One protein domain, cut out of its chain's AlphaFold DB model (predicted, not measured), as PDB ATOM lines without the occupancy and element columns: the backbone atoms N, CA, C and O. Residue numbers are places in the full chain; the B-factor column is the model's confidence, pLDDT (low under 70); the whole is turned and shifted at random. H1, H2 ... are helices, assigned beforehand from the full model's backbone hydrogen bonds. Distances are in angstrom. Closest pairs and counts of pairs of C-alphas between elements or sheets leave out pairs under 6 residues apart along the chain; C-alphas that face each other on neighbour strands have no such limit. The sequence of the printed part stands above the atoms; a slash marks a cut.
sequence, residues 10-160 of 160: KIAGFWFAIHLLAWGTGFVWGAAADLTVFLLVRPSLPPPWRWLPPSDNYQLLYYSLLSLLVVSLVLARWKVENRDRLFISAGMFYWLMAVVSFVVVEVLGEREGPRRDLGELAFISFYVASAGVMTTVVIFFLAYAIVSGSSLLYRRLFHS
ATOM      1  N   LYS A  10     286.327 195.077 223.370       83.75
ATOM      2  CA  LYS A  10     285.512 195.630 224.463       83.75
ATOM      3  C   LYS A  10     285.772 197.123 224.699       83.75
ATOM      4  O   LYS A  10     284.834 197.882 224.913       83.75
ATOM      5  N   ILE A  11     287.034 197.550 224.633       83.44
ATOM      6  CA  ILE A  11     287.425 198.958 224.791       83.44
ATOM      7  C   ILE A  11     286.972 199.752 223.566       83.44
ATOM      8  O   ILE A  11     286.390 200.817 223.725       83.44
ATOM      9  N   ALA A  12     287.158 199.211 222.359       86.06
ATOM     10  CA  ALA A  12     286.672 199.842 221.132       86.06
ATOM     11  C   ALA A  12     285.143 200.036 221.149       86.06
ATOM     12  O   ALA A  12     284.654 201.125 220.853       86.06
ATOM     13  N   GLY A  13     284.394 199.010 221.570       89.31
ATOM     14  CA  GLY A  13     282.939 199.089 221.722       89.31
ATOM     15  C   GLY A  13     282.510 200.135 222.754       89.31
ATOM     16  O   GLY A  13     281.581 200.897 222.508       89.31
ATOM     17  N   PHE A  14     283.229 200.240 223.873       91.38
ATOM     18  CA  PHE A  14     282.953 201.257 224.888       91.38
ATOM     19  C   PHE A  14     283.246 202.684 224.400       91.38
ATOM     20  O   PHE A  14     282.455 203.593 224.645       91.38
ATOM     21  N   TRP A  15     284.335 202.879 223.646       92.81
ATOM     22  CA  TRP A  15     284.612 204.148 222.966       92.81
ATOM     23  C   TRP A  15     283.470 204.522 222.028       92.81
ATOM     24  O   TRP A  15     282.983 205.647 222.078       92.81
ATOM     25  N   PHE A  16     283.033 203.589 221.184       94.00
ATOM     26  CA  PHE A  16     281.937 203.828 220.251       94.00
ATOM     27  C   PHE A  16     280.634 204.188 220.978       94.00
ATOM     28  O   PHE A  16     279.981 205.159 220.607       94.00
ATOM     29  N   ALA A  17     280.301 203.481 222.062       95.19
ATOM     30  CA  ALA A  17     279.111 203.761 222.864       95.19
ATOM     31  C   ALA A  17     279.121 205.176 223.465       95.19
ATOM     32  O   ALA A  17     278.111 205.871 223.401       95.19
ATOM     33  N   ILE A  18     280.261 205.638 223.994       96.25
ATOM     34  CA  ILE A  18     280.397 207.009 224.516       96.25
ATOM     35  C   ILE A  18     280.195 208.043 223.409       96.25
ATOM     36  O   ILE A  18     279.505 209.035 223.625       96.25
ATOM     37  N   HIS A  19     280.757 207.811 222.222       96.88
ATOM     38  CA  HIS A  19     280.555 208.706 221.085       96.88
ATOM     39  C   HIS A  19     279.095 208.749 220.643       96.88
ATOM     40  O   HIS A  19     278.578 209.836 220.413       96.88
ATOM     41  N   LEU A  20     278.424 207.596 220.582       96.62
ATOM     42  CA  LEU A  20     277.007 207.511 220.236       96.62
ATOM     43  C   LEU A  20     276.129 208.234 221.270       96.62
ATOM     44  O   LEU A  20     275.229 208.981 220.894       96.62
ATOM     45  N   LEU A  21     276.431 208.069 222.563       96.81
ATOM     46  CA  LEU A  21     275.765 208.799 223.642       96.81
ATOM     47  C   LEU A  21     276.008 210.305 223.534       96.81
ATOM     48  O   LEU A  21     275.063 211.077 223.663       96.81
ATOM     49  N   ALA A  22     277.241 210.735 223.258       96.94
ATOM     50  CA  ALA A  22     277.561 212.144 223.054       96.94
ATOM     51  C   ALA A  22     276.800 212.728 221.857       96.94
ATOM     52  O   ALA A  22     276.218 213.804 221.971       96.94
ATOM     53  N   TRP A  23     276.731 211.982 220.752       96.50
ATOM     54  CA  TRP A  23     275.943 212.321 219.566       96.50
ATOM     55  C   TRP A  23     274.463 212.511 219.901       96.50
ATOM     56  O   TRP A  23     273.898 213.566 219.622       96.50
ATOM     57  N   GLY A  24     273.845 211.509 220.533       94.50
ATOM     58  CA  GLY A  24     272.426 211.536 220.882       94.50
ATOM     59  C   GLY A  24     272.095 212.635 221.888       94.50
ATOM     60  O   GLY A  24     271.117 213.356 221.714       94.50
ATOM     61  N   THR A  25     272.942 212.819 222.903       95.62
ATOM     62  CA  THR A  25     272.757 213.877 223.909       95.62
ATOM     63  C   THR A  25     272.876 215.261 223.271       95.62
ATOM     64  O   THR A  25     272.027 216.115 223.514       95.62
ATOM     65  N   GLY A  26     273.885 215.469 222.416       94.06
ATOM     66  CA  GLY A  26     274.065 216.710 221.667       94.06
ATOM     67  C   GLY A  26     272.879 217.003 220.752       94.06
ATOM     68  O   GLY A  26     272.356 218.113 220.772       94.06
ATOM     69  N   PHE A  27     272.391 215.999 220.021       92.62
ATOM     70  CA  PHE A  27     271.218 216.141 219.160       92.62
ATOM     71  C   PHE A  27     269.966 216.548 219.948       92.62
ATOM     72  O   PHE A  27     269.307 217.521 219.582       92.62
ATOM     73  N   VAL A  28     269.656 215.843 221.043       91.00
ATOM     74  CA  VAL A  28     268.487 216.154 221.883       91.00
ATOM     75  C   VAL A  28     268.623 217.542 222.505       91.00
ATOM     76  O   VAL A  28     267.655 218.295 222.511       91.00
ATOM     77  N   TRP A  29     269.817 217.918 222.973       91.00
ATOM     78  CA  TRP A  29     270.077 219.260 223.493       91.00
ATOM     79  C   TRP A  29     269.857 220.343 222.440       91.00
ATOM     80  O   TRP A  29     269.155 221.308 222.712       91.00
ATOM     81  N   GLY A  30     270.423 220.182 221.241       87.31
ATOM     82  CA  GLY A  30     270.263 221.149 220.155       87.31
ATOM     83  C   GLY A  30     268.798 221.347 219.763       87.31
ATOM     84  O   GLY A  30     268.372 222.482 219.579       87.31
ATOM     85  N   ALA A  31     268.015 220.266 219.735       84.44
ATOM     86  CA  ALA A  31     266.580 220.334 219.469       84.44
ATOM     87  C   ALA A  31     265.787 220.958 220.630       84.44
ATOM     88  O   ALA A  31     264.842 221.709 220.407       84.44
ATOM     89  N   ALA A  32     266.174 220.671 221.875       80.75
ATOM     90  CA  ALA A  32     265.506 221.183 223.070       80.75
ATOM     91  C   ALA A  32     265.897 222.628 223.417       80.75
ATOM     92  O   ALA A  32     265.175 223.298 224.152       80.75
ATOM     93  N   ALA A  33     267.031 223.123 222.924       75.38
ATOM     94  CA  ALA A  33     267.562 224.433 223.286       75.38
ATOM     95  C   ALA A  33     266.688 225.601 222.817       75.38
ATOM     96  O   ALA A  33     266.765 226.680 223.414       75.38
ATOM     97  N   ASP A  34     265.814 225.390 221.824       64.88
ATOM     98  CA  ASP A  34     264.801 226.386 221.463       64.88
ATOM     99  C   ASP A  34     263.893 226.706 222.662       64.88
ATOM    100  O   ASP A  34     263.558 227.861 222.876       64.88
ATOM    101  N   LEU A  35     263.641 225.749 223.567       55.06
ATOM    102  CA  LEU A  35     262.925 225.974 224.831       55.06
ATOM    103  C   LEU A  35     263.631 226.996 225.735       55.06
ATOM    104  O   LEU A  35     262.997 227.855 226.346       55.06
ATOM    105  N   THR A  36     264.957 226.897 225.844       56.12
ATOM    106  CA  THR A  36     265.767 227.738 226.736       56.12
ATOM    107  C   THR A  36     265.955 229.133 226.155       56.12
ATOM    108  O   THR A  36     265.823 230.124 226.875       56.12
ATOM    109  N   VAL A  37     266.205 229.224 224.847       56.44
ATOM    110  CA  VAL A  37     266.284 230.508 224.142       56.44
ATOM    111  C   VAL A  37     264.911 231.174 224.113       56.44
ATOM    112  O   VAL A  37     264.808 232.364 224.395       56.44
ATOM    113  N   PHE A  38     263.840 230.418 223.870       56.72
ATOM    114  CA  PHE A  38     262.479 230.925 223.949       56.72
ATOM    115  C   PHE A  38     262.188 231.483 225.338       56.72
ATOM    116  O   PHE A  38     261.791 232.630 225.413       56.72
ATOM    117  N   LEU A  39     262.460 230.770 226.438       55.09
ATOM    118  CA  LEU A  39     262.236 231.296 227.796       55.09
ATOM    119  C   LEU A  39     263.007 232.594 228.093       55.09
ATOM    120  O   LEU A  39     262.462 233.473 228.762       55.09
ATOM    121  N   LEU A  40     264.232 232.740 227.575       61.50
ATOM    122  CA  LEU A  40     265.039 233.956 227.733       61.50
ATOM    123  C   LEU A  40     264.473 235.148 226.944       61.50
ATOM    124  O   LEU A  40     264.521 236.278 227.425       61.50
ATOM    125  N   VAL A  41     263.924 234.902 225.751       62.00
ATOM    126  CA  VAL A  41     263.434 235.948 224.832       62.00
ATOM    127  C   VAL A  41     261.902 236.115 224.911       62.00
ATOM    128  O   VAL A  41     261.344 237.088 224.404       62.00
ATOM    129  N   ARG A  42     261.200 235.222 225.620       62.59
ATOM    130  CA  ARG A  42     259.737 235.192 225.804       62.59
ATOM    131  C   ARG A  42     259.151 236.525 226.270       62.59
ATOM    132  O   ARG A  42     258.121 236.910 225.718       62.59
ATOM    133  N   PRO A  43     259.757 237.260 227.228       66.12
ATOM    134  CA  PRO A  43     259.214 238.544 227.675       66.12
ATOM    135  C   PRO A  43     259.235 239.619 226.582       66.12
ATOM    136  O   PRO A  43     258.388 240.508 226.586       66.12
ATOM    137  N   SER A  44     260.186 239.529 225.648       69.62
ATOM    138  CA  SER A  44     260.347 240.461 224.525       69.62
ATOM    139  C   SER A  44     259.540 240.090 223.277       69.62
ATOM    140  O   SER A  44     259.506 240.870 222.328       69.62
ATOM    141  N   LEU A  45     258.879 238.928 223.253       63.28
ATOM    142  CA  LEU A  45     258.048 238.529 222.119       63.28
ATOM    143  C   LEU A  45     256.671 239.219 222.171       63.28
ATOM    144  O   LEU A  45     256.044 239.279 223.237       63.28
ATOM    145  N   PRO A  46     256.141 239.700 221.031       72.69
ATOM    146  CA  PRO A  46     254.766 240.173 220.969       72.69
ATOM    147  C   PRO A  46     253.774 239.007 221.184       72.69
ATOM    148  O   PRO A  46     254.095 237.848 220.903       72.69
ATOM    149  N   PRO A  47     252.552 239.273 221.682       74.44
ATOM    150  CA  PRO A  47     251.456 238.302 221.628       74.44
ATOM    151  C   PRO A  47     251.196 237.787 220.197       74.44
ATOM    152  O   PRO A  47     251.375 238.566 219.260       74.44
ATOM    153  N   PRO A  48     250.736 236.532 219.999       65.94
ATOM    154  CA  PRO A  48     250.413 235.505 221.001       65.94
ATOM    155  C   PRO A  48     251.622 234.654 221.422       65.94
ATOM    156  O   PRO A  48     251.513 233.851 222.344       65.94
ATOM    157  N   TRP A  49     252.777 234.854 220.787       62.84
ATOM    158  CA  TRP A  49     253.959 234.006 220.936       62.84
ATOM    159  C   TRP A  49     254.438 233.909 222.380       62.84
ATOM    160  O   TRP A  49     254.703 232.820 222.868       62.84
ATOM    161  N   ARG A  50     254.428 235.016 223.133       67.50
ATOM    162  CA  ARG A  50     254.768 235.003 224.569       67.50
ATOM    163  C   ARG A  50     253.864 234.103 225.433       67.50
ATOM    164  O   ARG A  50     254.223 233.802 226.571       67.50
ATOM    165  N   TRP A  51     252.699 233.686 224.938       66.88
ATOM    166  CA  TRP A  51     251.716 232.878 225.668       66.88
ATOM    167  C   TRP A  51     251.770 231.384 225.343       66.88
ATOM    168  O   TRP A  51     251.145 230.608 226.063       66.88
ATOM    169  N   LEU A  52     252.539 230.964 224.333       58.03
ATOM    170  CA  LEU A  52     252.676 229.546 224.009       58.03
ATOM    171  C   LEU A  52     253.451 228.799 225.113       58.03
ATOM    172  O   LEU A  52     254.440 229.332 225.638       58.03
ATOM    173  N   PRO A  53     252.993 227.598 225.516       58.47
ATOM    174  CA  PRO A  53     253.694 226.789 226.496       58.47
ATOM    175  C   PRO A  53     254.964 226.170 225.883       58.47
ATOM    176  O   PRO A  53     254.952 225.770 224.718       58.47
ATOM    177  N   PRO A  54     256.062 226.071 226.653       59.97
ATOM    178  CA  PRO A  54     257.223 225.287 226.248       59.97
ATOM    179  C   PRO A  54     256.825 223.816 226.014       59.97
ATOM    180  O   PRO A  54     255.992 223.278 226.738       59.97
ATOM    181  N   SER A  55     257.406 223.147 225.009       59.91
ATOM    182  CA  SER A  55     257.189 221.709 224.811       59.91
ATOM    183  C   SER A  55     257.938 220.884 225.875       59.91
ATOM    184  O   SER A  55     259.168 220.870 225.945       59.91
ATOM    185  N   ASP A  56     257.190 220.182 226.729       60.34
ATOM    186  CA  ASP A  56     257.722 219.507 227.926       60.34
ATOM    187  C   ASP A  56     258.444 218.167 227.649       60.34
ATOM    188  O   ASP A  56     259.086 217.595 228.531       60.34
ATOM    189  N   ASN A  57     258.403 217.650 226.416       66.50
ATOM    190  CA  ASN A  57     258.762 216.252 226.143       66.50
ATOM    191  C   ASN A  57     260.274 215.948 226.077       66.50
ATOM    192  O   ASN A  57     260.664 214.788 226.206       66.50
ATOM    193  N   TYR A  58     261.150 216.943 225.907       72.25
ATOM    194  CA  TYR A  58     262.583 216.684 225.680       72.25
ATOM    195  C   TYR A  58     263.437 216.602 226.951       72.25
ATOM    196  O   TYR A  58     264.538 216.048 226.914       72.25
ATOM    197  N   GLN A  59     262.948 217.112 228.084       80.75
ATOM    198  CA  GLN A  59     263.757 217.231 229.302       80.75
ATOM    199  C   GLN A  59     264.144 215.864 229.882       80.75
ATOM    200  O   GLN A  59     265.321 215.618 230.150       80.75
ATOM    201  N   LEU A  60     263.179 214.950 230.034       84.81
ATOM    202  CA  LEU A  60     263.432 213.621 230.604       84.81
ATOM    203  C   LEU A  60     264.428 212.822 229.753       84.81
ATOM    204  O   LEU A  60     265.356 212.208 230.287       84.81
ATOM    205  N   LEU A  61     264.253 212.853 228.429       88.44
ATOM    206  CA  LEU A  61     265.142 212.174 227.491       88.44
ATOM    207  C   LEU A  61     266.558 212.757 227.560       88.44
ATOM    208  O   LEU A  61     267.527 212.000 227.656       88.44
ATOM    209  N   TYR A  62     266.674 214.087 227.577       89.88
ATOM    210  CA  TYR A  62     267.956 214.778 227.688       89.88
ATOM    211  C   TYR A  62     268.713 214.384 228.959       89.88
ATOM    212  O   TYR A  62     269.847 213.916 228.876       89.88
ATOM    213  N   TYR A  63     268.084 214.515 230.132       90.31
ATOM    214  CA  TYR A  63     268.745 214.212 231.405       90.31
ATOM    215  C   TYR A  63     269.112 212.733 231.540       90.31
ATOM    216  O   TYR A  63     270.147 212.412 232.130       90.31
ATOM    217  N   SER A  64     268.315 211.835 230.954       93.31
ATOM    218  CA  SER A  64     268.617 210.399 230.920       93.31
ATOM    219  C   SER A  64     269.877 210.110 230.098       93.31
ATOM    220  O   SER A  64     270.795 209.445 230.581       93.31
ATOM    221  N   LEU A  65     269.965 210.664 228.883       94.81
ATOM    222  CA  LEU A  65     271.139 210.520 228.015       94.81
ATOM    223  C   LEU A  65     272.382 211.179 228.621       94.81
ATOM    224  O   LEU A  65     273.447 210.564 228.648       94.81
ATOM    225  N   LEU A  66     272.229 212.383 229.179       94.62
ATOM    226  CA  LEU A  66     273.304 213.108 229.854       94.62
ATOM    227  C   LEU A  66     273.852 212.313 231.041       94.62
ATOM    228  O   LEU A  66     275.067 212.180 231.182       94.62
ATOM    229  N   SER A  67     272.977 211.740 231.869       94.38
ATOM    230  CA  SER A  67     273.388 210.925 233.017       94.38
ATOM    231  C   SER A  67     274.163 209.687 232.570       94.38
ATOM    232  O   SER A  67     275.239 209.408 233.101       94.38
ATOM    233  N   LEU A  68     273.669 208.974 231.550       96.69
ATOM    234  CA  LEU A  68     274.364 207.818 230.977       96.69
ATOM    235  C   LEU A  68     275.724 208.200 230.387       96.69
ATOM    236  O   LEU A  68     276.708 207.484 230.596       96.69
ATOM    237  N   LEU A  69     275.803 209.334 229.688       96.81
ATOM    238  CA  LEU A  69     277.049 209.855 229.135       96.81
ATOM    239  C   LEU A  69     278.050 210.179 230.249       96.81
ATOM    240  O   LEU A  69     279.186 209.710 230.200       96.81
ATOM    241  N   VAL A  70     277.630 210.923 231.275       96.12
ATOM    242  CA  VAL A  70     278.485 211.308 232.409       96.12
ATOM    243  C   VAL A  70     278.996 210.079 233.151       96.12
ATOM    244  O   VAL A  70     280.202 209.962 233.365       96.12
ATOM    245  N   VAL A  71     278.118 209.133 233.500       95.06
ATOM    246  CA  VAL A  71     278.519 207.882 234.164       95.06
ATOM    247  C   VAL A  71     279.525 207.119 233.303       95.06
ATOM    248  O   VAL A  71     280.557 206.669 233.808       95.06
ATOM    249  N   SER A  72     279.288 207.034 231.992       94.81
ATOM    250  CA  SER A  72     280.208 206.370 231.061       94.81
ATOM    251  C   SER A  72     281.569 207.070 230.994       94.81
ATOM    252  O   SER A  72     282.602 206.403 231.027       94.81
ATOM    253  N   LEU A  73     281.604 208.405 230.975       94.31
ATOM    254  CA  LEU A  73     282.847 209.183 230.997       94.31
ATOM    255  C   LEU A  73     283.608 209.020 232.322       94.31
ATOM    256  O   LEU A  73     284.833 208.875 232.314       94.31
ATOM    257  N   VAL A  74     282.904 208.984 233.457       93.44
ATOM    258  CA  VAL A  74     283.503 208.724 234.778       93.44
ATOM    259  C   VAL A  74     284.130 207.327 234.816       93.44
ATOM    260  O   VAL A  74     285.293 207.186 235.202       93.44
ATOM    261  N   LEU A  75     283.424 206.303 234.324       91.25
ATOM    262  CA  LEU A  75     283.960 204.942 234.203       91.25
ATOM    263  C   LEU A  75     285.170 204.881 233.259       91.25
ATOM    264  O   LEU A  75     286.182 204.245 233.580       91.25
ATOM    265  N   ALA A  76     285.107 205.582 232.123       89.44
ATOM    266  CA  ALA A  76     286.216 205.681 231.181       89.44
ATOM    267  C   ALA A  76     287.465 206.278 231.832       89.44
ATOM    268  O   ALA A  76     288.576 205.803 231.582       89.44
ATOM    269  N   ARG A  77     287.300 207.260 232.729       87.81
ATOM    270  CA  ARG A  77     288.424 207.925 233.399       87.81
ATOM    271  C   ARG A  77     289.305 206.957 234.199       87.81
ATOM    272  O   ARG A  77     290.511 207.212 234.317       87.81
ATOM    273  N   TRP A  78     288.740 205.864 234.718       83.31
ATOM    274  CA  TRP A  78     289.482 204.835 235.460       83.31
ATOM    275  C   TRP A  78     289.961 203.660 234.606       83.31
ATOM    276  O   TRP A  78     290.976 203.057 234.944       83.31
ATOM    277  N   LYS A  79     289.231 203.286 233.549       79.81
ATOM    278  CA  LYS A  79     289.440 202.003 232.849       79.81
ATOM    279  C   LYS A  79     290.140 202.112 231.494       79.81
ATOM    280  O   LYS A  79     290.540 201.084 230.954       79.81
ATOM    281  N   VAL A  80     290.269 203.312 230.932       81.81
ATOM    282  CA  VAL A  80     290.653 203.503 229.527       81.81
ATOM    283  C   VAL A  80     291.984 204.254 229.400       81.81
ATOM    284  O   VAL A  80     292.157 205.342 229.951       81.81
ATOM    285  N   GLU A  81     292.924 203.686 228.634       76.75
ATOM    286  CA  GLU A  81     294.121 204.398 228.155       76.75
ATOM    287  C   GLU A  81     293.704 205.519 227.173       76.75
ATOM    288  O   GLU A  81     292.777 205.340 226.387       76.75
ATOM    289  N   ASN A  82     294.379 206.677 227.183       84.62
ATOM    290  CA  ASN A  82     294.036 207.862 226.364       84.62
ATOM    291  C   ASN A  82     292.658 208.496 226.651       84.62
ATOM    292  O   ASN A  82     292.025 209.070 225.764       84.62
ATOM    293  N   ARG A  83     292.205 208.437 227.907       86.88
ATOM    294  CA  ARG A  83     290.942 209.033 228.382       86.88
ATOM    295  C   ARG A  83     290.733 210.505 228.007       86.88
ATOM    296  O   ARG A  83     289.607 210.891 227.725       86.88
ATOM    297  N   ASP A  84     291.796 211.308 227.960       88.75
ATOM    298  CA  ASP A  84     291.679 212.738 227.650       88.75
ATOM    299  C   ASP A  84     291.273 212.942 226.184       88.75
ATOM    300  O   ASP A  84     290.404 213.756 225.883       88.75
ATOM    301  N   ARG A  85     291.805 212.112 225.273       90.94
ATOM    302  CA  ARG A  85     291.400 212.111 223.862       90.94
ATOM    303  C   ARG A  85     289.934 211.719 223.701       90.94
ATOM    304  O   ARG A  85     289.245 212.363 222.922       90.94
ATOM    305  N   LEU A  86     289.471 210.703 224.434       92.75
ATOM    306  CA  LEU A  86     288.069 210.268 224.421       92.75
ATOM    307  C   LEU A  86     287.129 211.362 224.938       92.75
ATOM    308  O   LEU A  86     286.067 211.578 224.368       92.75
ATOM    309  N   PHE A  87     287.523 212.058 226.005       92.94
ATOM    310  CA  PHE A  87     286.739 213.159 226.561       92.94
ATOM    311  C   PHE A  87     286.625 214.321 225.569       92.94
ATOM    312  O   PHE A  87     285.524 214.808 225.314       92.94
ATOM    313  N   ILE A  88     287.748 214.716 224.957       94.88
ATOM    314  CA  ILE A  88     287.777 215.770 223.936       94.88
ATOM    315  C   ILE A  88     286.924 215.369 222.732       94.88
ATOM    316  O   ILE A  88     286.063 216.142 222.319       94.88
ATOM    317  N   SER A  89     287.111 214.163 222.185       96.19
ATOM    318  CA  SER A  89     286.350 213.728 221.012       96.19
ATOM    319  C   SER A  89     284.858 213.625 221.314       96.19
ATOM    320  O   SER A  89     284.061 214.144 220.540       96.19
ATOM    321  N   ALA A  90     284.461 213.055 222.457       95.19
ATOM    322  CA  ALA A  90     283.062 213.028 222.885       95.19
ATOM    323  C   ALA A  90     282.471 214.443 223.004       95.19
ATOM    324  O   ALA A  90     281.377 214.689 222.500       95.19
ATOM    325  N   GLY A  91     283.215 215.391 223.583       96.31
ATOM    326  CA  GLY A  91     282.816 216.799 223.641       96.31
ATOM    327  C   GLY A  91     282.614 217.418 222.254       96.31
ATOM    328  O   GLY A  91     281.598 218.067 222.023       96.31
ATOM    329  N   MET A  92     283.519 217.161 221.303       97.25
ATOM    330  CA  MET A  92     283.387 217.638 219.917       97.25
ATOM    331  C   MET A  92     282.170 217.033 219.209       97.25
ATOM    332  O   MET A  92     281.454 217.737 218.503       97.25
ATOM    333  N   PHE A  93     281.915 215.739 219.410       96.56
ATOM    334  CA  PHE A  93     280.768 215.041 218.833       96.56
ATOM    335  C   PHE A  93     279.435 215.542 219.396       96.56
ATOM    336  O   PHE A  93     278.504 215.771 218.625       96.56
ATOM    337  N   TYR A  94     279.363 215.770 220.712       97.19
ATOM    338  CA  TYR A  94     278.227 216.445 221.338       97.19
ATOM    339  C   TYR A  94     278.024 217.822 220.710       97.19
ATOM    340  O   TYR A  94     276.924 218.145 220.264       97.19
ATOM    341  N   TRP A  95     279.086 218.632 220.681       97.31
ATOM    342  CA  TRP A  95     279.038 220.011 220.205       97.31
ATOM    343  C   TRP A  95     278.512 220.090 218.771       97.31
ATOM    344  O   TRP A  95     277.549 220.803 218.500       97.31
ATOM    345  N   LEU A  96     279.096 219.294 217.869       97.12
ATOM    346  CA  LEU A  96     278.719 219.264 216.459       97.12
ATOM    347  C   LEU A  96     277.251 218.873 216.285       97.12
ATOM    348  O   LEU A  96     276.531 219.523 215.531       97.12
ATOM    349  N   MET A  97     276.790 217.848 217.004       95.69
ATOM    350  CA  MET A  97     275.399 217.414 216.899       95.69
ATOM    351  C   MET A  97     274.409 218.397 217.498       95.69
ATOM    352  O   MET A  97     273.306 218.519 216.971       95.69
ATOM    353  N   ALA A  98     274.795 219.128 218.542       93.75
ATOM    354  CA  ALA A  98     273.981 220.215 219.065       93.75
ATOM    355  C   ALA A  98     273.819 221.340 218.036       93.75
ATOM    356  O   ALA A  98     272.698 221.795 217.825       93.75
ATOM    357  N   VAL A  99     274.897 221.729 217.344       93.62
ATOM    358  CA  VAL A  99     274.829 222.720 216.255       93.62
ATOM    359  C   VAL A  99     273.942 222.222 215.119       93.62
ATOM    360  O   VAL A  99     273.008 222.918 214.733       93.62
ATOM    361  N   VAL A 100     274.202 221.016 214.603       92.31
ATOM    362  CA  VAL A 100     273.438 220.444 213.483       92.31
ATOM    363  C   VAL A 100     271.960 220.337 213.839       92.31
ATOM    364  O   VAL A 100     271.118 220.777 213.065       92.31
ATOM    365  N   SER A 101     271.641 219.794 215.013       90.19
ATOM    366  CA  SER A 101     270.257 219.623 215.455       90.19
ATOM    367  C   SER A 101     269.538 220.960 215.616       90.19
ATOM    368  O   SER A 101     268.443 221.129 215.089       90.19
ATOM    369  N   PHE A 102     270.186 221.944 216.249       88.25
ATOM    370  CA  PHE A 102     269.624 223.286 216.391       88.25
ATOM    371  C   PHE A 102     269.357 223.940 215.029       88.25
ATOM    372  O   PHE A 102     268.264 224.439 214.787       88.25
ATOM    373  N   VAL A 103     270.327 223.890 214.109       87.12
ATOM    374  CA  VAL A 103     270.168 224.439 212.752       87.12
ATOM    375  C   VAL A 103     269.044 223.733 211.996       87.12
ATOM    376  O   VAL A 103     268.248 224.394 211.340       87.12
ATOM    377  N   VAL A 104     268.948 222.406 212.099       86.31
ATOM    378  CA  VAL A 104     267.879 221.629 211.458       86.31
ATOM    379  C   VAL A 104     266.510 222.040 211.994       86.31
ATOM    380  O   VAL A 104     265.611 222.290 211.196       86.31
ATOM    381  N   VAL A 105     266.355 222.158 213.314       83.50
ATOM    382  CA  VAL A 105     265.094 222.595 213.934       83.50
ATOM    383  C   VAL A 105     264.741 224.021 213.518       83.50
ATOM    384  O   VAL A 105     263.595 224.293 213.189       83.50
ATOM    385  N   GLU A 106     265.714 224.921 213.452       80.94
ATOM    386  CA  GLU A 106     265.474 226.313 213.067       80.94
ATOM    387  C   GLU A 106     265.152 226.507 211.582       80.94
ATOM    388  O   GLU A 106     264.349 227.371 211.232       80.94
ATOM    389  N   VAL A 107     265.788 225.734 210.698       82.00
ATOM    390  CA  VAL A 107     265.646 225.889 209.241       82.00
ATOM    391  C   VAL A 107     264.475 225.074 208.693       82.00
ATOM    392  O   VAL A 107     263.765 225.555 207.808       82.00
ATOM    393  N   LEU A 108     264.295 223.844 209.183       78.56
ATOM    394  CA  LEU A 108     263.272 222.910 208.700       78.56
ATOM    395  C   LEU A 108     262.039 222.850 209.602       78.56
ATOM    396  O   LEU A 108     261.011 222.334 209.171       78.56
ATOM    397  N   GLY A 109     262.130 223.334 210.842       68.75
ATOM    398  CA  GLY A 109     260.989 223.373 211.743       68.75
ATOM    399  C   GLY A 109     259.942 224.383 211.290       68.75
ATOM    400  O   GLY A 109     260.249 225.439 210.730       68.75
ATOM    401  N   GLU A 110     258.682 224.069 211.574       64.12
ATOM    402  CA  GLU A 110     257.564 224.996 211.422       64.12
ATOM    403  C   GLU A 110     257.625 226.029 212.547       64.12
ATOM    404  O   GLU A 110     256.907 225.960 213.544       64.12
ATOM    405  N   ARG A 111     258.576 226.961 212.435       64.44
ATOM    406  CA  ARG A 111     258.772 227.975 213.459       64.44
ATOM    407  C   ARG A 111     257.718 229.062 213.334       64.44
ATOM    408  O   ARG A 111     257.648 229.817 212.367       64.44
ATOM    409  N   GLU A 112     256.952 229.158 214.398       57.19
ATOM    410  CA  GLU A 112     255.962 230.176 214.674       57.19
ATOM    411  C   GLU A 112     256.675 231.467 215.156       57.19
ATOM    412  O   GLU A 112     256.767 231.765 216.345       57.19
ATOM    413  N   GLY A 113     257.317 232.200 214.233       64.81
ATOM    414  CA  GLY A 113     258.040 233.442 214.551       64.81
ATOM    415  C   GLY A 113     258.949 233.981 213.433       64.81
ATOM    416  O   GLY A 113     259.129 233.327 212.404       64.81
ATOM    417  N   PRO A 114     259.533 235.186 213.608       65.75
ATOM    418  CA  PRO A 114     260.477 235.752 212.649       65.75
ATOM    419  C   PRO A 114     261.731 234.877 212.547       65.75
ATOM    420  O   PRO A 114     262.312 234.469 213.557       65.75
ATOM    421  N   ARG A 115     262.140 234.585 211.310       73.56
ATOM    422  CA  ARG A 115     263.344 233.797 211.035       73.56
ATOM    423  C   ARG A 115     264.585 234.590 211.432       73.56
ATOM    424  O   ARG A 115     264.671 235.783 211.154       73.56
ATOM    425  N   ARG A 116     265.529 233.903 212.070       78.62
ATOM    426  CA  ARG A 116     266.837 234.455 212.437       78.62
ATOM    427  C   ARG A 116     267.695 234.627 211.190       78.62
ATOM    428  O   ARG A 116     267.625 233.801 210.277       78.62
ATOM    429  N   ASP A 117     268.516 235.670 211.174       86.88
ATOM    430  CA  ASP A 117     269.546 235.815 210.144       86.88
ATOM    431  C   ASP A 117     270.647 234.747 210.318       86.88
ATOM    432  O   ASP A 117     270.827 234.180 211.401       86.88
ATOM    433  N   LEU A 118     271.413 234.467 209.261       85.56
ATOM    434  CA  LEU A 118     272.500 233.483 209.278       85.56
ATOM    435  C   LEU A 118     273.550 233.799 210.353       85.56
ATOM    436  O   LEU A 118     274.051 232.879 211.002       85.56
ATOM    437  N   GLY A 119     273.860 235.084 210.570       86.56
ATOM    438  CA  GLY A 119     274.788 235.508 211.622       86.56
ATOM    439  C   GLY A 119     274.269 235.191 213.028       86.56
ATOM    440  O   GLY A 119     275.006 234.662 213.862       86.56
ATOM    441  N   GLU A 120     272.981 235.439 213.274       84.25
ATOM    442  CA  GLU A 120     272.323 235.120 214.545       84.25
ATOM    443  C   GLU A 120     272.242 233.609 214.771       84.25
ATOM    444  O   GLU A 120     272.513 233.126 215.871       84.25
ATOM    445  N   LEU A 121     271.919 232.845 213.723       85.56
ATOM    446  CA  LEU A 121     271.850 231.389 213.778       85.56
ATOM    447  C   LEU A 121     273.219 230.777 214.107       85.56
ATOM    448  O   LEU A 121     273.313 229.893 214.964       85.56
ATOM    449  N   ALA A 122     274.288 231.268 213.475       88.12
ATOM    450  CA  ALA A 122     275.653 230.825 213.748       88.12
ATOM    451  C   ALA A 122     276.073 231.139 215.193       88.12
ATOM    452  O   ALA A 122     276.609 230.273 215.887       88.12
ATOM    453  N   PHE A 123     275.778 232.348 215.678       89.38
ATOM    454  CA  PHE A 123     276.112 232.748 217.043       89.38
ATOM    455  C   PHE A 123     275.334 231.941 218.093       89.38
ATOM    456  O   PHE A 123     275.929 231.399 219.029       89.38
ATOM    457  N   ILE A 124     274.014 231.814 217.932       87.44
ATOM    458  CA  ILE A 124     273.160 231.111 218.896       87.44
ATOM    459  C   ILE A 124     273.467 229.613 218.895       87.44
ATOM    460  O   ILE A 124     273.589 229.032 219.970       87.44
ATOM    461  N   SER A 125     273.663 228.986 217.730       89.69
ATOM    462  CA  SER A 125     274.028 227.563 217.661       89.69
ATOM    463  C   SER A 125     275.369 227.281 218.346       89.69
ATOM    464  O   SER A 125     275.467 226.335 219.131       89.69
ATOM    465  N   PHE A 126     276.375 228.140 218.135       93.06
ATOM    466  CA  PHE A 126     277.659 228.060 218.833       93.06
ATOM    467  C   PHE A 126     277.482 228.181 220.349       93.06
ATOM    468  O   PHE A 126     278.032 227.373 221.105       93.06
ATOM    469  N   TYR A 127     276.712 229.175 220.799       90.88
ATOM    470  CA  TYR A 127     276.447 229.405 222.218       90.88
ATOM    471  C   TYR A 127     275.728 228.212 222.857       90.88
ATOM    472  O   TYR A 127     276.191 227.686 223.867       90.88
ATOM    473  N   VAL A 128     274.647 227.733 222.236       89.06
ATOM    474  CA  VAL A 128     273.854 226.582 222.690       89.06
ATOM    475  C   VAL A 128     274.716 225.329 222.798       89.06
ATOM    476  O   VAL A 128     274.712 224.661 223.836       89.06
ATOM    477  N   ALA A 129     275.481 225.009 221.754       93.75
ATOM    478  CA  ALA A 129     276.341 223.834 221.742       93.75
ATOM    479  C   ALA A 129     277.432 223.924 222.818       93.75
ATOM    480  O   ALA A 129     277.662 222.965 223.559       93.75
ATOM    481  N   SER A 130     278.051 225.098 222.965       95.25
ATOM    482  CA  SER A 130     279.081 225.341 223.977       95.25
ATOM    483  C   SER A 130     278.520 225.260 225.396       95.25
ATOM    484  O   SER A 130     279.143 224.642 226.256       95.25
ATOM    485  N   ALA A 131     277.325 225.804 225.642       91.94
ATOM    486  CA  ALA A 131     276.655 225.722 226.937       91.94
ATOM    487  C   ALA A 131     276.362 224.265 227.334       91.94
ATOM    488  O   ALA A 131     276.623 223.874 228.474       91.94
ATOM    489  N   GLY A 132     275.895 223.439 226.391       91.81
ATOM    490  CA  GLY A 132     275.651 222.012 226.626       91.81
ATOM    491  C   GLY A 132     276.931 221.238 226.962       91.81
ATOM    492  O   GLY A 132     276.967 220.471 227.931       91.81
ATOM    493  N   VAL A 133     278.016 221.487 226.219       95.56
ATOM    494  CA  VAL A 133     279.327 220.881 226.506       95.56
ATOM    495  C   VAL A 133     279.861 221.339 227.860       95.56
ATOM    496  O   VAL A 133     280.232 220.497 228.673       95.56
ATOM    497  N   MET A 134     279.854 222.643 228.147       95.50
ATOM    498  CA  MET A 134     280.328 223.183 229.426       95.50
ATOM    499  C   MET A 134     279.540 222.620 230.609       95.50
ATOM    500  O   MET A 134     280.136 222.223 231.608       95.50
ATOM    501  N   THR A 135     278.219 222.503 230.475       93.06
ATOM    502  CA  THR A 135     277.357 221.875 231.485       93.06
ATOM    503  C   THR A 135     277.764 220.421 231.718       93.06
ATOM    504  O   THR A 135     277.981 220.009 232.856       93.06
ATOM    505  N   THR A 136     277.968 219.657 230.640       94.06
ATOM    506  CA  THR A 136     278.427 218.261 230.714       94.06
ATOM    507  C   THR A 136     279.790 218.149 231.401       94.06
ATOM    508  O   THR A 136     279.986 217.275 232.246       94.06
ATOM    509  N   VAL A 137     280.724 219.052 231.087       95.19
ATOM    510  CA  VAL A 137     282.065 219.109 231.691       95.19
ATOM    511  C   VAL A 137     281.981 219.375 233.195       95.19
ATOM    512  O   VAL A 137     282.607 218.658 233.978       95.19
ATOM    513  N   VAL A 138     281.187 220.364 233.613       95.94
ATOM    514  CA  VAL A 138     280.989 220.701 235.032       95.94
ATOM    515  C   VAL A 138     280.387 219.519 235.791       95.94
ATOM    516  O   VAL A 138     280.926 219.113 236.821       95.94
ATOM    517  N   ILE A 139     279.318 218.914 235.262       94.88
ATOM    518  CA  ILE A 139     278.659 217.759 235.888       94.88
ATOM    519  C   ILE A 139     279.620 216.569 235.973       94.88
ATOM    520  O   ILE A 139     279.687 215.909 237.010       94.88
ATOM    521  N   PHE A 140     280.405 216.318 234.924       94.75
ATOM    522  CA  PHE A 140     281.429 215.278 234.932       94.75
ATOM    523  C   PHE A 140     282.449 215.484 236.058       94.75
ATOM    524  O   PHE A 140     282.720 214.543 236.808       94.75
ATOM    525  N   PHE A 141     283.000 216.692 236.207       93.88
ATOM    526  CA  PHE A 141     283.982 216.966 237.258       93.88
ATOM    527  C   PHE A 141     283.381 216.839 238.659       93.88
ATOM    528  O   PHE A 141     284.024 216.259 239.534       93.88
ATOM    529  N   LEU A 142     282.145 217.308 238.860       93.88
ATOM    530  CA  LEU A 142     281.419 217.135 240.120       93.88
ATOM    531  C   LEU A 142     281.210 215.650 240.444       93.88
ATOM    532  O   LEU A 142     281.583 215.197 241.528       93.88
ATOM    533  N   ALA A 143     280.687 214.871 239.495       93.31
ATOM    534  CA  ALA A 143     280.470 213.438 239.667       93.31
ATOM    535  C   ALA A 143     281.786 212.701 239.960       93.31
ATOM    536  O   ALA A 143     281.868 211.891 240.885       93.31
ATOM    537  N   TYR A 144     282.849 213.021 239.220       91.44
ATOM    538  CA  TYR A 144     284.167 212.434 239.431       91.44
ATOM    539  C   TYR A 144     284.743 212.768 240.813       91.44
ATOM    540  O   TYR A 144     285.297 211.882 241.475       91.44
ATOM    541  N   ALA A 145     284.597 214.016 241.269       89.81
ATOM    542  CA  ALA A 145     285.043 214.454 242.587       89.81
ATOM    543  C   ALA A 145     284.296 213.718 243.711       89.81
ATOM    544  O   ALA A 145     284.935 213.231 244.642       89.81
ATOM    545  N   ILE A 146     282.973 213.558 243.589       91.62
ATOM    546  CA  ILE A 146     282.144 212.831 244.565       91.62
ATOM    547  C   ILE A 146     282.581 211.369 244.680       91.62
ATOM    548  O   ILE A 146     282.794 210.872 245.791       91.62
ATOM    549  N   VAL A 147     282.762 210.675 243.549       88.75
ATOM    550  CA  VAL A 147     283.144 209.255 243.589       88.75
ATOM    551  C   VAL A 147     284.574 209.083 244.103       88.75
ATOM    552  O   VAL A 147     284.842 208.211 244.931       88.75
ATOM    553  N   SER A 148     285.495 209.949 243.675       86.38
ATOM    554  CA  SER A 148     286.892 209.888 244.117       86.38
ATOM    555  C   SER A 148     287.031 210.226 245.606       86.38
ATOM    556  O   SER A 148     287.718 209.507 246.332       86.38
ATOM    557  N   GLY A 149     286.330 211.255 246.091       82.50
ATOM    558  CA  GLY A 149     286.310 211.645 247.504       82.50
ATOM    559  C   GLY A 149     285.738 210.552 248.406       82.50
ATOM    560  O   GLY A 149     286.354 210.194 249.410       82.50
ATOM    561  N   SER A 150     284.626 209.937 247.995       78.19
ATOM    562  CA  SER A 150     284.013 208.808 248.712       78.19
ATOM    563  C   SER A 150     284.960 207.607 248.824       78.19
ATOM    564  O   SER A 150     285.055 206.979 249.878       78.19
ATOM    565  N   SER A 151     285.722 207.312 247.763       74.75
ATOM    566  CA  SER A 151     286.679 206.197 247.763       74.75
ATOM    567  C   SER A 151     287.841 206.393 248.748       74.75
ATOM    568  O   SER A 151     288.300 205.432 249.371       74.75
ATOM    569  N   LEU A 152     288.294 207.639 248.930       73.75
ATOM    570  CA  LEU A 152     289.343 207.990 249.890       73.75
ATOM    571  C   LEU A 152     288.838 207.907 251.331       73.75
ATOM    572  O   LEU A 152     289.545 207.382 252.191       73.75
ATOM    573  N   LEU A 153     287.617 208.387 251.587       70.44
ATOM    574  CA  LEU A 153     286.984 208.308 252.903       70.44
ATOM    575  C   LEU A 153     286.801 206.847 253.342       70.44
ATOM    576  O   LEU A 153     287.192 206.487 254.447       70.44
ATOM    577  N   TYR A 154     286.294 205.991 252.448       77.50
ATOM    578  CA  TYR A 154     286.121 204.563 252.722       77.50
ATOM    579  C   TYR A 154     287.449 203.880 253.082       77.50
ATOM    580  O   TYR A 154     287.538 203.187 254.093       77.50
ATOM    581  N   ARG A 155     288.518 204.128 252.311       76.94
ATOM    582  CA  ARG A 155     289.849 203.579 252.626       76.94
ATOM    583  C   ARG A 155     290.353 204.008 254.002       76.94
ATOM    584  O   ARG A 155     290.974 203.205 254.681       76.94
ATOM    585  N   ARG A 156     290.092 205.251 254.413       79.75
ATOM    586  CA  ARG A 156     290.506 205.748 255.733       79.75
ATOM    587  C   ARG A 156     289.701 205.151 256.882       79.75
ATOM    588  O   ARG A 156     290.257 205.015 257.955       79.75
ATOM    589  N   LEU A 157     288.421 204.844 256.671       79.69
ATOM    590  CA  LEU A 157     287.530 204.362 257.731       79.69
ATOM    591  C   LEU A 157     287.604 202.848 257.960       79.69
ATOM    592  O   LEU A 157     287.327 202.397 259.064       79.69
ATOM    593  N   PHE A 158     287.934 202.067 256.929       74.00
ATOM    594  CA  PHE A 158     287.823 200.600 256.977       74.00
ATOM    595  C   PHE A 158     289.146 199.853 256.763       74.00
ATOM    596  O   PHE A 158     289.176 198.630 256.869       74.00
ATOM    597  N   HIS A 159     290.233 200.563 256.447       70.44
ATOM    598  CA  HIS A 159     291.568 199.979 256.273       70.44
ATOM    599  C   HIS A 159     292.650 200.657 257.137       70.44
ATOM    600  O   HIS A 159     293.837 200.517 256.840       70.44
ATOM    601  N   SER A 160     292.248 201.385 258.184       53.03
ATOM    602  CA  SER A 160     293.109 201.832 259.293       53.03
ATOM    603  C   SER A 160     293.060 200.833 260.440       53.03
ATOM    604  O   SER A 160     294.133 200.519 260.987       53.03
TER     605      SER A 160
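This is residues 10 to 160 of the 160 residues of an uncharacterized protein of Armatimonadetes bacterium (UniProt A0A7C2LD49). What shape is it? H1 lies between H2 and H3, and long H4 crosses them, residues 148 to 160 sticking out. How large? The printed part has 151 residues and four named helices, H1 to H4, class all helix; it is loose, radius of gyration of the C-alphas 18.7 A, spanning 67 by 32 by 24 A.

Where is H1? H1, residues 10 to 44, begins at C-alpha (285.512, 195.630, 224.463). What follows? H2 is residues 58 to 79, H3 83 to 108, and H4 118 to 158, ending at C-alpha (287.823, 200.600, 256.977).

What bundles? H1, H2 and H3 form an up-and-down bundle, each running against the one before. What touches? H1 touches H3, the C-alphas of Gly 30 and Ala 98 closest at 4.0 A. H4 touches H1, H2 and H3. Every O i to N i+4 pair in H3 and H4 is within hydrogen-bond range, 26 of 31 in H1, 17 of 18 in H2.

Which link is long? H1 to H2 is, with 13 residues. Where is confidence low? The pLDDT is under 70 at 29 residues, among them 34 to 45.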